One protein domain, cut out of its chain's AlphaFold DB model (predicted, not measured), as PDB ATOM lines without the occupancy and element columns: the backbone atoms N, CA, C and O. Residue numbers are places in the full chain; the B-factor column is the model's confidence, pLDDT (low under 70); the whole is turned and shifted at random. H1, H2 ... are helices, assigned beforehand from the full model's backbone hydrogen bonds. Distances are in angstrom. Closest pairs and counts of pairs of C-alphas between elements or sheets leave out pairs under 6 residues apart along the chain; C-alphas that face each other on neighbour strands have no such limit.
ATOM      1  N   ASP A  40     176.379 231.675 172.613       95.06
ATOM      2  CA  ASP A  40     176.843 232.841 173.375       95.06
ATOM      3  C   ASP A  40     176.762 234.148 172.571       95.06
ATOM      4  O   ASP A  40     176.540 235.218 173.137       95.06
ATOM      5  N   LYS A  41     176.923 234.074 171.244       95.62
ATOM      6  CA  LYS A  41     176.804 235.229 170.337       95.62
ATOM      7  C   LYS A  41     175.368 235.508 169.901       95.62
ATOM      8  O   LYS A  41     175.013 236.661 169.680       95.62
ATOM      9  N   ALA A  42     174.568 234.461 169.731       94.38
ATOM     10  CA  ALA A  42     173.184 234.521 169.290       94.38
ATOM     11  C   ALA A  42     172.309 233.749 170.294       94.38
ATOM     12  O   ALA A  42     172.129 232.537 170.137       94.38
ATOM     13  N   PRO A  43     171.735 234.440 171.301       94.62
ATOM     14  CA  PRO A  43     170.986 233.794 172.380       94.62
ATOM     15  C   PRO A  43     169.788 232.952 171.917       94.62
ATOM     16  O   PRO A  43     169.360 232.046 172.625       94.62
ATOM     17  N   ASP A  44     169.280 233.216 170.711       94.69
ATOM     18  CA  ASP A  44     168.240 232.446 170.021       94.69
ATOM     19  C   ASP A  44     168.792 231.686 168.807       94.69
ATOM     20  O   ASP A  44     168.270 231.770 167.696       94.69
ATOM     21  N   SER A  45     169.888 230.959 169.025       93.44
ATOM     22  CA  SER A  45     170.556 230.151 168.003       93.44
ATOM     23  C   SER A  45     169.603 229.162 167.320       93.44
ATOM     24  O   SER A  45     168.993 228.306 167.969       93.44
ATOM     25  N   MET A  46     169.529 229.243 165.988       93.12
ATOM     26  CA  MET A  46     168.737 228.329 165.159       93.12
ATOM     27  C   MET A  46     169.252 226.892 165.239       93.12
ATOM     28  O   MET A  46     168.447 225.976 165.354       93.12
ATOM     29  N   VAL A  47     170.572 226.708 165.331       94.44
ATOM     30  CA  VAL A  47     171.207 225.400 165.567       94.44
ATOM     31  C   VAL A  47     170.734 224.791 166.889       94.44
ATOM     32  O   VAL A  47     170.428 223.604 166.978       94.44
ATOM     33  N   ALA A  48     170.627 225.607 167.942       96.56
ATOM     34  CA  ALA A  48     170.156 225.131 169.239       96.56
ATOM     35  C   ALA A  48     168.667 224.744 169.199       96.56
ATOM     36  O   ALA A  48     168.277 223.733 169.786       96.56
ATOM     37  N   LEU A  49     167.838 225.522 168.493       96.38
ATOM     38  CA  LEU A  49     166.421 225.213 168.288       96.38
ATOM     39  C   LEU A  49     166.224 223.936 167.465       96.38
ATOM     40  O   LEU A  49     165.401 223.094 167.825       96.38
ATOM     41  N   GLU A  50     166.997 223.785 166.393       95.94
ATOM     42  CA  GLU A  50     167.018 222.599 165.548       95.94
ATOM     43  C   GLU A  50     167.322 221.354 166.385       95.94
ATOM     44  O   GLU A  50     166.534 220.409 166.392       95.94
ATOM     45  N   LYS A  51     168.400 221.382 167.182       96.81
ATOM     46  CA  LYS A  51     168.788 220.269 168.064       96.81
ATOM     47  C   LYS A  51     167.687 219.879 169.046       96.81
ATOM     48  O   LYS A  51     167.443 218.690 169.265       96.81
ATOM     49  N   LEU A  52     166.985 220.857 169.616       97.50
ATOM     50  CA  LEU A  52     165.836 220.590 170.484       97.50
ATOM     51  C   LEU A  52     164.699 219.906 169.724       97.50
ATOM     52  O   LEU A  52     164.126 218.933 170.220       97.50
ATOM     53  N   GLY A  53     164.394 220.380 168.518       97.25
ATOM     54  CA  GLY A  53     163.393 219.778 167.647       97.25
ATOM     55  C   GLY A  53     163.744 218.350 167.229       97.25
ATOM     56  O   GLY A  53     162.904 217.459 167.371       97.25
ATOM     57  N   GLU A  54     164.994 218.092 166.836       97.44
ATOM     58  CA  GLU A  54     165.507 216.753 166.518       97.44
ATOM     59  C   GLU A  54     165.310 215.782 167.688       97.44
ATOM     60  O   GLU A  54     164.793 214.672 167.508       97.44
ATOM     61  N   LEU A  55     165.689 216.192 168.903       96.94
ATOM     62  CA  LEU A  55     165.557 215.382 170.115       96.94
ATOM     63  C   LEU A  55     164.092 215.106 170.471       96.94
ATOM     64  O   LEU A  55     163.754 213.987 170.871       96.94
ATOM     65  N   ILE A  56     163.216 216.099 170.305       97.06
ATOM     66  CA  ILE A  56     161.777 215.952 170.534       97.06
ATOM     67  C   ILE A  56     161.165 214.993 169.500       97.06
ATOM     68  O   ILE A  56     160.476 214.047 169.890       97.06
ATOM     69  N   ALA A  57     161.455 215.180 168.209       96.56
ATOM     70  CA  ALA A  57     160.901 214.388 167.110       96.56
ATOM     71  C   ALA A  57     161.350 212.919 167.151       96.56
ATOM     72  O   ALA A  57     160.549 212.000 166.950       96.56
ATOM     73  N   SER A  58     162.628 212.685 167.456       93.62
ATOM     74  CA  SER A  58     163.248 211.351 167.479       93.62
ATOM     75  C   SER A  58     163.144 210.620 168.816       93.62
ATOM     76  O   SER A  58     163.557 209.459 168.910       93.62
ATOM     77  N   ASN A  59     162.611 211.283 169.850       88.38
ATOM     78  CA  ASN A  59     162.619 210.806 171.230       88.38
ATOM     79  C   ASN A  59     164.048 210.473 171.714       88.38
ATOM     80  O   ASN A  59     164.340 209.342 172.107       88.38
ATOM     81  N   ASN A  60     164.926 211.482 171.698       84.38
ATOM     82  CA  ASN A  60     166.342 211.417 172.093       84.38
ATOM     83  C   ASN A  60     167.197 210.511 171.186       84.38
ATOM     84  O   ASN A  60     167.915 209.636 171.678       84.38
ATOM     85  N   TYR A  61     167.057 210.674 169.869       80.00
ATOM     86  CA  TYR A  61     167.722 209.889 168.821       80.00
ATOM     87  C   TYR A  61     167.472 208.376 168.872       80.00
ATOM     88  O   TYR A  61     168.096 207.625 168.129       80.00
ATOM     89  N   TYR A  62     166.494 207.907 169.660       71.56
ATOM     90  CA  TYR A  62     166.076 206.500 169.646       71.56
ATOM     91  C   TYR A  62     165.647 206.047 168.241       71.56
ATOM     92  O   TYR A  62     165.774 204.878 167.877       71.56
ATOM     93  N   ARG A  63     165.141 206.985 167.432       80.38
ATOM     94  CA  ARG A  63     164.815 206.783 166.023       80.38
ATOM     95  C   ARG A  63     165.409 207.915 165.175       80.38
ATOM     96  O   ARG A  63     164.709 208.867 164.832       80.38
ATOM     97  N   SER A  64     166.694 207.797 164.839       84.75
ATOM     98  CA  SER A  64     167.480 208.802 164.096       84.75
ATOM     99  C   SER A  64     166.805 209.312 162.814       84.75
ATOM    100  O   SER A  64     166.876 210.504 162.524       84.75
ATOM    101  N   LYS A  65     166.050 208.464 162.100       92.00
ATOM    102  CA  LYS A  65     165.299 208.875 160.898       92.00
ATOM    103  C   LYS A  65     164.336 210.050 161.125       92.00
ATOM    104  O   LYS A  65     164.193 210.878 160.239       92.00
ATOM    105  N   TYR A  66     163.708 210.160 162.299       94.12
ATOM    106  CA  TYR A  66     162.771 211.259 162.574       94.12
ATOM    107  C   TYR A  66     163.491 212.549 162.977       94.12
ATOM    108  O   TYR A  66     162.951 213.629 162.765       94.12
ATOM    109  N   ALA A  67     164.716 212.458 163.511       94.31
ATOM    110  CA  ALA A  67     165.567 213.640 163.648       94.31
ATOM    111  C   ALA A  67     165.927 214.186 162.263       94.31
ATOM    112  O   ALA A  67     165.814 215.384 162.042       94.31
ATOM    113  N   LYS A  68     166.261 213.297 161.316       94.88
ATOM    114  CA  LYS A  68     166.495 213.681 159.920       94.88
ATOM    115  C   LYS A  68     165.258 214.330 159.289       94.88
ATOM    116  O   LYS A  68     165.373 215.418 158.755       94.88
ATOM    117  N   PHE A  69     164.076 213.722 159.408       96.44
ATOM    118  CA  PHE A  69     162.851 214.330 158.867       96.44
ATOM    119  C   PHE A  69     162.554 215.706 159.471       96.44
ATOM    120  O   PHE A  69     162.115 216.600 158.758       96.44
ATOM    121  N   PHE A  70     162.804 215.894 160.772       96.75
ATOM    122  CA  PHE A  70     162.678 217.211 161.389       96.75
ATOM    123  C   PHE A  70     163.670 218.212 160.797       96.75
ATOM    124  O   PHE A  70     163.255 219.306 160.428       96.75
ATOM    125  N   ARG A  71     164.948 217.833 160.679       95.25
ATOM    126  CA  ARG A  71     166.000 218.654 160.071       95.25
ATOM    127  C   ARG A  71     165.626 219.098 158.659       95.25
ATOM    128  O   ARG A  71     165.595 220.292 158.390       95.25
ATOM    129  N   ASP A  72     165.251 218.144 157.809       95.19
ATOM    130  CA  ASP A  72     164.908 218.389 156.406       95.19
ATOM    131  C   ASP A  72     163.737 219.394 156.270       95.19
ATOM    132  O   ASP A  72     163.710 220.208 155.349       95.19
ATOM    133  N   GLU A  73     162.756 219.370 157.184       95.00
ATOM    134  CA  GLU A  73     161.674 220.369 157.218       95.00
ATOM    135  C   GLU A  73     162.096 221.700 157.859       95.00
ATOM    136  O   GLU A  73     161.623 222.761 157.449       95.00
ATOM    137  N   PHE A  74     162.975 221.668 158.861       93.69
ATOM    138  CA  PHE A  74     163.453 222.854 159.568       93.69
ATOM    139  C   PHE A  74     164.346 223.736 158.682       93.69
ATOM    140  O   PHE A  74     164.161 224.954 158.662       93.69
ATOM    141  N   GLU A  75     165.235 223.133 157.887       90.88
ATOM    142  CA  GLU A  75     166.119 223.829 156.936       90.88
ATOM    143  C   GLU A  75     165.327 224.692 155.936       90.88
ATOM    144  O   GLU A  75     165.733 225.807 155.598       90.88
ATOM    145  N   LYS A  76     164.132 224.244 155.522       89.50
ATOM    146  CA  LYS A  76     163.241 225.007 154.624       89.50
ATOM    147  C   LYS A  76     162.759 226.325 155.240       89.50
ATOM    148  O   LYS A  76     162.372 227.236 154.510       89.50
ATOM    149  N   ILE A  77     162.737 226.417 156.570       84.31
ATOM    150  CA  ILE A  77     162.210 227.566 157.318       84.31
ATOM    151  C   ILE A  77     163.336 228.447 157.848       84.31
ATOM    152  O   ILE A  77     163.173 229.666 157.895       84.31
ATOM    153  N   GLU A  78     164.470 227.859 158.235       67.19
ATOM    154  CA  GLU A  78     165.642 228.594 158.722       67.19
ATOM    155  C   GLU A  78     166.079 229.689 157.737       67.19
ATOM    156  O   GLU A  78     166.383 230.811 158.147       67.19
ATOM    157  N   LEU A  79     165.983 229.403 156.436       65.88
ATOM    158  CA  LEU A  79     166.293 230.333 155.349       65.88
ATOM    159  C   LEU A  79     165.417 231.600 155.325       65.88
ATOM    160  O   LEU A  79     165.742 232.548 154.611       65.88
ATOM    161  N   LEU A  80     164.309 231.642 156.074       64.88
ATOM    162  CA  LEU A  80     163.316 232.712 155.976       64.88
ATOM    163  C   LEU A  80     163.485 233.828 157.016       64.88
ATOM    164  O   LEU A  80     163.152 234.967 156.695       64.88
ATOM    165  N   MET A  81     163.948 233.549 158.247       70.69
ATOM    166  CA  MET A  81     164.226 234.588 159.266       70.69
ATOM    167  C   MET A  81     164.792 234.014 160.585       70.69
ATOM    168  O   MET A  81     164.143 233.160 161.200       70.69
ATOM    169  N   PRO A  82     165.890 234.572 161.133       74.12
ATOM    170  CA  PRO A  82     166.301 234.318 162.514       74.12
ATOM    171  C   PRO A  82     165.193 234.674 163.517       74.12
ATOM    172  O   PRO A  82     164.499 235.683 163.369       74.12
ATOM    173  N   GLY A  83     165.009 233.844 164.548       80.81
ATOM    174  CA  GLY A  83     164.024 234.100 165.605       80.81
ATOM    175  C   GLY A  83     162.558 233.954 165.175       80.81
ATOM    176  O   GLY A  83     161.666 234.407 165.894       80.81
ATOM    177  N   PHE A  84     162.262 233.318 164.033       88.81
ATOM    178  CA  PHE A  84     160.882 233.177 163.541       88.81
ATOM    179  C   PHE A  84     159.936 232.524 164.568       88.81
ATOM    180  O   PHE A  84     158.772 232.914 164.669       88.81
ATOM    181  N   PHE A  85     160.451 231.592 165.378       91.56
ATOM    182  CA  PHE A  85     159.725 230.875 166.435       91.56
ATOM    183  C   PHE A  85     159.189 231.781 167.555       91.56
ATOM    184  O   PHE A  85     158.381 231.350 168.378       91.56
ATOM    185  N   ARG A  86     159.624 233.046 167.601       92.19
ATOM    186  CA  ARG A  86     159.103 234.060 168.524       92.19
ATOM    187  C   ARG A  86     157.707 234.541 168.129       92.19
ATOM    188  O   ARG A  86     156.934 234.933 168.999       92.19
ATOM    189  N   LYS A  87     157.370 234.483 166.837       92.50
ATOM    190  CA  LYS A  87     156.071 234.894 166.282       92.50
ATOM    191  C   LYS A  87     155.090 233.721 166.310       92.50
ATOM    192  O   LYS A  87     155.502 232.584 166.092       92.50
ATOM    193  N   GLU A  88     153.795 233.992 166.479       92.75
ATOM    194  CA  GLU A  88     152.756 232.941 166.513       92.75
ATOM    195  C   GLU A  88     152.789 232.035 165.276       92.75
ATOM    196  O   GLU A  88     152.904 230.820 165.410       92.75
ATOM    197  N   LYS A  89     152.870 232.613 164.070       92.00
ATOM    198  CA  LYS A  89     153.007 231.840 162.821       92.00
ATOM    199  C   LYS A  89     154.221 230.896 162.829       92.00
ATOM    200  O   LYS A  89     154.171 229.792 162.289       92.00
ATOM    201  N   GLY A  90     155.329 231.322 163.437       92.44
ATOM    202  CA  GLY A  90     156.526 230.495 163.555       92.44
ATOM    203  C   GLY A  90     156.367 229.351 164.551       92.44
ATOM    204  O   GLY A  90     156.771 228.227 164.261       92.44
ATOM    205  N   LYS A  91     155.709 229.609 165.685       95.19
ATOM    206  CA  LYS A  91     155.333 228.567 166.652       95.19
ATOM    207  C   LYS A  91     154.434 227.516 166.004       95.19
ATOM    208  O   LYS A  91     154.721 226.328 166.114       95.19
ATOM    209  N   GLU A  92     153.399 227.946 165.287       95.56
ATOM    210  CA  GLU A  92     152.486 227.056 164.555       95.56
ATOM    211  C   GLU A  92     153.226 226.202 163.528       95.56
ATOM    212  O   GLU A  92     152.982 225.002 163.423       95.56
ATOM    213  N   THR A  93     154.182 226.799 162.813       95.12
ATOM    214  CA  THR A  93     154.986 226.075 161.826       95.12
ATOM    215  C   THR A  93     155.807 224.970 162.493       95.12
ATOM    216  O   THR A  93     155.753 223.828 162.044       95.12
ATOM    217  N   LEU A  94     156.491 225.252 163.608       95.88
ATOM    218  CA  LEU A  94     157.244 224.231 164.352       95.88
ATOM    219  C   LEU A  94     156.352 223.097 164.866       95.88
ATOM    220  O   LEU A  94     156.738 221.929 164.804       95.88
ATOM    221  N   ILE A  95     155.155 223.427 165.354       97.69
ATOM    222  CA  ILE A  95     154.179 222.428 165.794       97.69
ATOM    223  C   ILE A  95     153.727 221.553 164.623       97.69
ATOM    224  O   ILE A  95     153.683 220.332 164.762       97.69
ATOM    225  N   ASN A  96     153.457 222.145 163.460       97.06
ATOM    226  CA  ASN A  96     153.051 221.401 162.271       97.06
ATOM    227  C   ASN A  96     154.158 220.469 161.764       97.06
ATOM    228  O   ASN A  96     153.865 219.321 161.437       97.06
ATOM    229  N   ILE A  97     155.425 220.903 161.772       96.88
ATOM    230  CA  ILE A  97     156.552 220.009 161.464       96.88
ATOM    231  C   ILE A  97     156.535 218.813 162.415       96.88
ATOM    232  O   ILE A  97     156.520 217.671 161.965       96.88
ATOM    233  N   ILE A  98     156.491 219.063 163.729       97.62
ATOM    234  CA  ILE A  98     156.507 218.005 164.745       97.62
ATOM    235  C   ILE A  98     155.353 217.019 164.556       97.62
ATOM    236  O   ILE A  98     155.580 215.811 164.627       97.62
ATOM    237  N   ARG A  99     154.139 217.498 164.274       97.69
ATOM    238  CA  ARG A  99     152.981 216.636 163.992       97.69
ATOM    239  C   ARG A  99     153.223 215.709 162.804       97.69
ATOM    240  O   ARG A  99     152.876 214.534 162.871       97.69
ATOM    241  N   ASN A 100     153.845 216.231 161.752       96.88
ATOM    242  CA  ASN A 100     154.059 215.503 160.505       96.88
ATOM    243  C   ASN A 100     155.221 214.507 160.587       96.88
ATOM    244  O   ASN A 100     155.173 213.456 159.952       96.88
ATOM    245  N   VAL A 101     156.272 214.838 161.343       97.12
ATOM    246  CA  VAL A 101     157.550 214.114 161.270       97.12
ATOM    247  C   VAL A 101     157.953 213.399 162.551       97.12
ATOM    248  O   VAL A 101     158.939 212.672 162.528       97.12
ATOM    249  N   ALA A 102     157.287 213.595 163.688       96.88
ATOM    250  CA  ALA A 102     157.736 212.971 164.932       96.88
ATOM    251  C   ALA A 102     157.356 211.485 165.022       96.88
ATOM    252  O   ALA A 102     156.301 211.053 164.566       96.88
ATOM    253  N   PHE A 103     158.181 210.697 165.719       93.50
ATOM    254  CA  PHE A 103     157.895 209.282 165.994       93.50
ATOM    255  C   PHE A 103     156.619 209.079 166.828       93.50
ATOM    256  O   PHE A 103     155.891 208.109 166.636       93.50
ATOM    257  N   ARG A 104     156.369 209.983 167.786       93.88
ATOM    258  CA  ARG A 104     155.155 210.021 168.615       93.88
ATOM    259  C   ARG A 104     154.582 211.439 168.603       93.88
ATOM    260  O   ARG A 104     154.885 212.188 169.538       93.88
ATOM    261  N   PRO A 105     153.805 211.799 167.564       95.19
ATOM    262  CA  PRO A 105     153.317 213.159 167.342       95.19
ATOM    263  C   PRO A 105     152.671 213.782 168.578       95.19
ATOM    264  O   PRO A 105     153.154 214.809 169.038       95.19
ATOM    265  N   ASP A 106     151.715 213.105 169.220       96.38
ATOM    266  CA  ASP A 106     150.987 213.652 170.379       96.38
ATOM    267  C   ASP A 106     151.902 214.041 171.549       96.38
ATOM    268  O   ASP A 106     151.713 215.053 172.228       96.38
ATOM    269  N   MET A 107     152.917 213.217 171.823       95.12
ATOM    270  CA  MET A 107     153.882 213.486 172.888       95.12
ATOM    271  C   MET A 107     154.883 214.568 172.488       95.12
ATOM    272  O   MET A 107     155.255 215.403 173.315       95.12
ATOM    273  N   ALA A 108     155.360 214.513 171.246       96.81
ATOM    274  CA  ALA A 108     156.329 215.453 170.712       96.81
ATOM    275  C   ALA A 108     155.727 216.862 170.623       96.81
ATOM    276  O   ALA A 108     156.359 217.828 171.040       96.81
ATOM    277  N   GLU A 109     154.473 216.966 170.197       97.62
ATOM    278  CA  GLU A 109     153.700 218.201 170.155       97.62
ATOM    279  C   GLU A 109     153.554 218.819 171.550       97.62
ATOM    280  O   GLU A 109     153.892 219.986 171.744       97.62
ATOM    281  N   LYS A 110     153.153 218.034 172.562       97.25
ATOM    282  CA  LYS A 110     153.071 218.514 173.958       97.25
ATOM    283  C   LYS A 110     154.409 219.058 174.466       97.25
ATOM    284  O   LYS A 110     154.448 220.089 175.148       97.25
ATOM    285  N   LYS A 111     155.512 218.381 174.137       97.62
ATOM    286  CA  LYS A 111     156.868 218.830 174.483       97.62
ATOM    287  C   LYS A 111     157.250 220.108 173.748       97.62
ATOM    288  O   LYS A 111     157.783 221.010 174.385       97.62
ATOM    289  N   MET A 112     156.946 220.207 172.456       97.88
ATOM    290  CA  MET A 112     157.226 221.395 171.653       97.88
ATOM    291  C   MET A 112     156.412 222.600 172.137       97.88
ATOM    292  O   MET A 112     156.978 223.666 172.345       97.88
ATOM    293  N   HIS A 113     155.124 222.434 172.449       97.75
ATOM    294  CA  HIS A 113     154.330 223.490 173.085       97.75
ATOM    295  C   HIS A 113     154.929 223.939 174.420       97.75
ATOM    296  O   HIS A 113     155.023 225.138 174.686       97.75
ATOM    297  N   SER A 114     155.360 222.990 175.255       97.50
ATOM    298  CA  SER A 114     156.001 223.302 176.538       97.50
ATOM    299  C   SER A 114     157.316 224.060 176.342       97.50
ATOM    300  O   SER A 114     157.563 225.038 177.044       97.50
ATOM    301  N   LEU A 115     158.126 223.657 175.358       97.75
ATOM    302  CA  LEU A 115     159.356 224.349 174.985       97.75
ATOM    303  C   LEU A 115     159.069 225.774 174.514       97.75
ATOM    304  O   LEU A 115     159.623 226.712 175.069       97.75
ATOM    305  N   LEU A 116     158.167 225.961 173.550       97.00
ATOM    306  CA  LEU A 116     157.824 227.282 173.018       97.00
ATOM    307  C   LEU A 116     157.225 228.202 174.092       97.00
ATOM    308  O   LEU A 116     157.456 229.411 174.071       97.00
ATOM    309  N   LYS A 117     156.499 227.640 175.065       96.44
ATOM    310  CA  LYS A 117     156.013 228.377 176.235       96.44
ATOM    311  C   LYS A 117     157.157 228.856 177.130       96.44
ATOM    312  O   LYS A 117     157.149 230.023 177.513       96.44
ATOM    313  N   GLU A 118     158.127 228.004 177.456       95.94
ATOM    314  CA  GLU A 118     159.327 228.415 178.205       95.94
ATOM    315  C   GLU A 118     160.121 229.469 177.430       95.94
ATOM    316  O   GLU A 118     160.454 230.526 177.970       95.94
ATOM    317  N   LEU A 119     160.338 229.223 176.135       95.75
ATOM    318  CA  LEU A 119     161.063 230.138 175.270       95.75
ATOM    319  C   LEU A 119     160.333 231.470 175.127       95.75
ATOM    320  O   LEU A 119     161.005 232.477 175.067       95.75
ATOM    321  N   SER A 120     159.003 231.570 175.213       94.38
ATOM    322  CA  SER A 120     158.313 232.879 175.192       94.38
ATOM    323  C   SER A 120     158.814 233.896 176.236       94.38
ATOM    324  O   SER A 120     158.605 235.093 176.058       94.38
ATOM    325  N   ARG A 121     159.485 233.431 177.299       94.81
ATOM    326  CA  ARG A 121     159.977 234.244 178.421       94.81
ATOM    327  C   ARG A 121     161.499 234.286 178.546       94.81
ATOM    328  O   ARG A 121     161.996 235.027 179.382       94.81
ATOM    329  N   LYS A 122     162.217 233.450 177.794       95.75
ATOM    330  CA  LYS A 122     163.666 233.248 177.913       95.75
ATOM    331  C   LYS A 122     164.286 233.100 176.532       95.75
ATOM    332  O   LYS A 122     163.671 232.516 175.639       95.75
ATOM    333  N   SER A 123     165.508 233.569 176.345       96.88
ATOM    334  CA  SER A 123     166.324 233.152 175.203       96.88
ATOM    335  C   SER A 123     166.623 231.647 175.264       96.88
ATOM    336  O   SER A 123     166.523 231.019 176.326       96.88
ATOM    337  N   ILE A 124     166.995 231.041 174.134       97.44
ATOM    338  CA  ILE A 124     167.449 229.641 174.135       97.44
ATOM    339  C   ILE A 124     168.708 229.487 175.000       97.44
ATOM    340  O   ILE A 124     168.836 228.491 175.711       97.44
ATOM    341  N   GLN A 125     169.603 230.478 175.016       97.88
ATOM    342  CA  GLN A 125     170.790 230.494 175.875       97.88
ATOM    343  C   GLN A 125     170.430 230.463 177.366       97.88
ATOM    344  O   GLN A 125     170.960 229.633 178.108       97.88
ATOM    345  N   GLU A 126     169.504 231.316 177.812       98.06
ATOM    346  CA  GLU A 126     169.034 231.334 179.206       98.06
ATOM    347  C   GLU A 126     168.350 230.019 179.581       98.06
ATOM    348  O   GLU A 126     168.583 229.471 180.660       98.06
ATOM    349  N   TRP A 127     167.525 229.477 178.681       97.56
ATOM    350  CA  TRP A 127     166.885 228.184 178.897       97.56
ATOM    351  C   TRP A 127     167.910 227.046 178.990       97.56
ATOM    352  O   TRP A 127     167.790 226.189 179.864       97.56
ATOM    353  N   THR A 128     168.940 227.062 178.141       98.00
ATOM    354  CA  THR A 128     170.031 226.075 178.136       98.00
ATOM    355  C   THR A 128     170.851 226.142 179.417       98.00
ATOM    356  O   THR A 128     171.125 225.108 180.018       98.00
ATOM    357  N   SER A 129     171.193 227.350 179.867       97.69
ATOM    358  CA  SER A 129     171.936 227.565 181.115       97.69
ATOM    359  C   SER A 129     171.124 227.068 182.312       97.69
ATOM    360  O   SER A 129     171.604 226.271 183.110       97.69
ATOM    361  N   HIS A 130     169.833 227.405 182.361       96.81
ATOM    362  CA  HIS A 130     168.937 226.893 183.393       96.81
ATOM    363  C   HIS A 130     168.797 225.361 183.354       96.81
ATOM    364  O   HIS A 130     168.718 224.707 184.394       96.81
ATOM    365  N   LEU A 131     168.760 224.762 182.159       97.19
ATOM    366  CA  LEU A 131     168.729 223.311 182.000       97.19
ATOM    367  C   LEU A 131     170.009 222.656 182.534       97.19
ATOM    368  O   LEU A 131     169.934 221.585 183.144       97.19
ATOM    369  N   HIS A 132     171.163 223.291 182.313       97.19
ATOM    370  CA  HIS A 132     172.444 222.854 182.858       97.19
ATOM    371  C   HIS A 132     172.436 222.903 184.388       97.19
ATOM    372  O   HIS A 132     172.699 221.871 185.008       97.19
ATOM    373  N   ASP A 133     171.977 224.000 184.995       96.50
ATOM    374  CA  ASP A 133     171.836 224.113 186.453       96.50
ATOM    375  C   ASP A 133     170.931 223.013 187.026       96.50
ATOM    376  O   ASP A 133     171.262 222.358 188.017       96.50
ATOM    377  N   LEU A 134     169.780 222.758 186.391       94.38
ATOM    378  CA  LEU A 134     168.892 221.667 186.798       94.38
ATOM    379  C   LEU A 134     169.619 220.319 186.744       94.38
ATOM    380  O   LEU A 134     169.501 219.529 187.680       94.38
ATOM    381  N   SER A 135     170.396 220.075 185.685       92.81
ATOM    382  CA  SER A 135     171.149 218.830 185.513       92.81
ATOM    383  C   SER A 135     172.195 218.605 186.605       92.81
ATOM    384  O   SER A 135     172.322 217.483 187.093       92.81
ATOM    385  N   GLN A 136     172.887 219.662 187.039       89.69
ATOM    386  CA  GLN A 136     173.897 219.595 188.098       89.69
ATOM    387  C   GLN A 136     173.285 219.333 189.478       89.69
ATOM    388  O   GLN A 136     173.922 218.737 190.337       89.69
ATOM    389  N   ASN A 137     172.024 219.719 189.673       88.12
ATOM    390  CA  ASN A 137     171.289 219.526 190.922       88.12
ATOM    391  C   ASN A 137     170.429 218.246 190.934       88.12
ATOM    392  O   ASN A 137     169.502 218.141 191.739       88.12
ATOM    393  N   GLY A 138     170.659 217.308 190.006       82.62
ATOM    394  CA  GLY A 138     169.885 216.062 189.906       82.62
ATOM    395  C   GLY A 138     168.418 216.265 189.503       82.62
ATOM    396  O   GLY A 138     167.588 215.373 189.673       82.62
ATOM    397  N   LYS A 139     168.060 217.440 188.969       86.50
ATOM    398  CA  LYS A 139     166.689 217.782 188.569       86.50
ATOM    399  C   LYS A 139     166.473 217.538 187.074       86.50
ATOM    400  O   LYS A 139     167.342 217.751 186.224       86.50
ATOM    401  N   GLY A 140     165.271 217.073 186.745       80.88
ATOM    402  CA  GLY A 140     164.835 216.848 185.368       80.88
ATOM    403  C   GLY A 140     164.190 218.080 184.731       80.88
ATOM    404  O   GLY A 140     163.711 218.980 185.420       80.88
ATOM    405  N   SER A 141     164.113 218.080 183.400       88.69
ATOM    406  CA  SER A 141     163.240 218.976 182.636       88.69
ATOM    407  C   SER A 141     161.936 218.262 182.286       88.69
ATOM    408  O   SER A 141     161.906 217.048 182.095       88.69
ATOM    409  N   LYS A 142     160.841 219.018 182.155       88.19
ATOM    410  CA  LYS A 142     159.565 218.486 181.645       88.19
ATOM    411  C   LYS A 142     159.591 218.245 180.127       88.19
ATOM    412  O   LYS A 142     158.744 217.523 179.609       88.19
ATOM    413  N   ILE A 143     160.548 218.848 179.415       94.44
ATOM    414  CA  ILE A 143     160.650 218.804 177.949       94.44
ATOM    415  C   ILE A 143     161.539 217.627 177.520       94.44
ATOM    416  O   ILE A 143     161.117 216.758 176.748       94.44
ATOM    417  N   LEU A 144     162.753 217.558 178.072       94.44
ATOM    418  CA  LEU A 144     163.725 216.502 177.796       94.44
ATOM    419  C   LEU A 144     163.890 215.597 179.019       94.44
ATOM    420  O   LEU A 144     164.111 216.073 180.130       94.44
ATOM    421  N   GLY A 145     163.827 214.282 178.796       91.81
ATOM    422  CA  GLY A 145     164.231 213.309 179.816       91.81
ATOM    423  C   GLY A 145     165.754 213.309 180.018       91.81
ATOM    424  O   GLY A 145     166.457 213.880 179.182       91.81
ATOM    425  N   PRO A 146     166.286 212.627 181.052       91.25
ATOM    426  CA  PRO A 146     167.703 212.703 181.435       91.25
ATOM    427  C   PRO A 146     168.690 212.482 180.279       91.25
ATOM    428  O   PRO A 146     169.555 213.320 180.047       91.25
ATOM    429  N   LYS A 147     168.485 211.429 179.470       91.06
ATOM    430  CA  LYS A 147     169.306 211.168 178.271       91.06
ATOM    431  C   LYS A 147     169.265 212.338 177.283       91.06
ATOM    432  O   LYS A 147     170.303 212.825 176.870       91.06
ATOM    433  N   GLY A 148     168.069 212.782 176.893       94.12
ATOM    434  CA  GLY A 148     167.911 213.871 175.922       94.12
ATOM    435  C   GLY A 148     168.497 215.190 176.407       94.12
ATOM    436  O   GLY A 148     169.111 215.905 175.626       94.12
ATOM    437  N   ARG A 149     168.334 215.482 177.702       95.38
ATOM    438  CA  ARG A 149     168.927 216.641 178.370       95.38
ATOM    439  C   ARG A 149     170.446 216.614 178.239       95.38
ATOM    440  O   ARG A 149     171.016 217.595 177.782       95.38
ATOM    441  N   ASP A 150     171.081 215.513 178.625       95.44
ATOM    442  CA  ASP A 150     172.543 215.437 178.646       95.44
ATOM    443  C   ASP A 150     173.137 215.351 177.229       95.44
ATOM    444  O   ASP A 150     174.190 215.937 177.001       95.44
ATOM    445  N   ILE A 151     172.427 214.754 176.255       95.88
ATOM    446  CA  ILE A 151     172.787 214.858 174.827       95.88
ATOM    447  C   ILE A 151     172.761 216.320 174.383       95.88
ATOM    448  O   ILE A 151     173.749 216.812 173.855       95.88
ATOM    449  N   TYR A 152     171.646 217.021 174.616       97.62
ATOM    450  CA  TYR A 152     171.513 218.419 174.215       97.62
ATOM    451  C   TYR A 152     172.614 219.289 174.823       97.62
ATOM    452  O   TYR A 152     173.275 220.038 174.113       97.62
ATOM    453  N   LEU A 153     172.828 219.175 176.134       97.75
ATOM    454  CA  LEU A 153     173.830 219.963 176.843       97.75
ATOM    455  C   LEU A 153     175.240 219.688 176.302       97.75
ATOM    456  O   LEU A 153     175.948 220.638 175.970       97.75
ATOM    457  N   ARG A 154     175.625 218.416 176.138       97.25
ATOM    458  CA  ARG A 154     176.917 218.036 175.548       97.25
ATOM    459  C   ARG A 154     177.077 218.617 174.141       97.25
ATOM    460  O   ARG A 154     178.094 219.250 173.864       97.25
ATOM    461  N   ASP A 155     176.062 218.472 173.291       97.38
ATOM    462  CA  ASP A 155     176.082 218.949 171.904       97.38
ATOM    463  C   ASP A 155     176.124 220.489 171.808       97.38
ATOM    464  O   ASP A 155     176.624 221.043 170.827       97.38
ATOM    465  N   MET A 156     175.652 221.185 172.847       98.00
ATOM    466  CA  MET A 156     175.772 222.637 173.027       98.00
ATOM    467  C   MET A 156     177.040 223.056 173.798       98.00
ATOM    468  O   MET A 156     177.160 224.207 174.221       98.00
ATOM    469  N   GLY A 157     177.997 222.141 173.976       97.31
ATOM    470  CA  GLY A 157     179.331 222.396 174.528       97.31
ATOM    471  C   GLY A 157     179.438 222.376 176.054       97.31
ATOM    472  O   GLY A 157     180.455 222.813 176.593       97.31
TER     473      GLY A 157
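AT A GLANCE: This is residues 40 to 157 of the 271 residues of an uncharacterized protein of Candidatus Bathyarchaeota archaeon (UniProt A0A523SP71). What shape does the printed part make? Four helices, H1 to H4, form an up-and-down bundle, each running against the one before it, and a crossed pair, H5 and H6, covers one side of it. H1 is in the middle, with H6 packed on it; H5 packs on H6, farther out. What is it made of? The printed part has 118 residues with six named helices, H1 to H6 along the chain, and no named strand; its class is all helix. It is compact, with a radius of gyration of the C-alphas of 13.1 A, and spans 36 by 30 by 22 A.

IN THESE COORDINATES: Where do the first helices run? H1 is residues 46 to 58, 18.0 A long from its C-alpha at (168.737, 228.329, 165.159). H2 is residues 64 to 78, 20.6 A, and H3 is residues 88 to 101, 20.1 A. Where are the others? H4 is residues 105 to 119, 20.3 A; its first C-alpha is at (153.317, 213.159, 167.342). H5 is residues 124 to 136, 18.4 A, and H6 is residues 146 to 155, 14.1 A, ending at C-alpha (176.082, 218.949, 171.904).

HOW THE PARTS SIT: What does H1, the hub, touch? It touches H2, where the closest C-alphas, of Glu 54 and Ala 67, are 4.2 A apart, opposite ways at a steep tilt of 35.0 degrees, only just past shallow; the two are a hairpin. With residues 53 to 57 alone it touches H4, closest C-alphas Ile 56 and Ala 108 at 5.5 A, and with residues 51 to 55 alone H6, closest C-alphas Leu 55 and Gly 148 at 6.4 A. H1 and H3 only just touch, with 3 pairs of C-alphas within 8 A, the closest those of Ala 57 and Ile 98 at 6.2 A. How do the others stand? H3 and H4 are a hairpin, at a shallow tilt of 28 degrees, their closest C-alphas, of Arg 99 and Pro 105, 4.8 A apart. H5 touches H6, closest C-alphas His 132 and Leu 153 at 6.8 A, at a steep tilt of 55 degrees; H2 and H5 are apart. Are the helix backbones complete? Each O i to N i+4 pair is within hydrogen-bond range in H1, H3, H4, H5 and H6, and 9 of 11 are in H2.

THE WHOLE: How far does it reach? The two C-alphas farthest apart, of Leu 80 and Gly 138, are 38.4 A apart. Is it unbroken? The printed part has no cut, and no link is long. Where is confidence low? Residues 78 to 80 are under 70; the mean pLDDT of the printed part is 92.9.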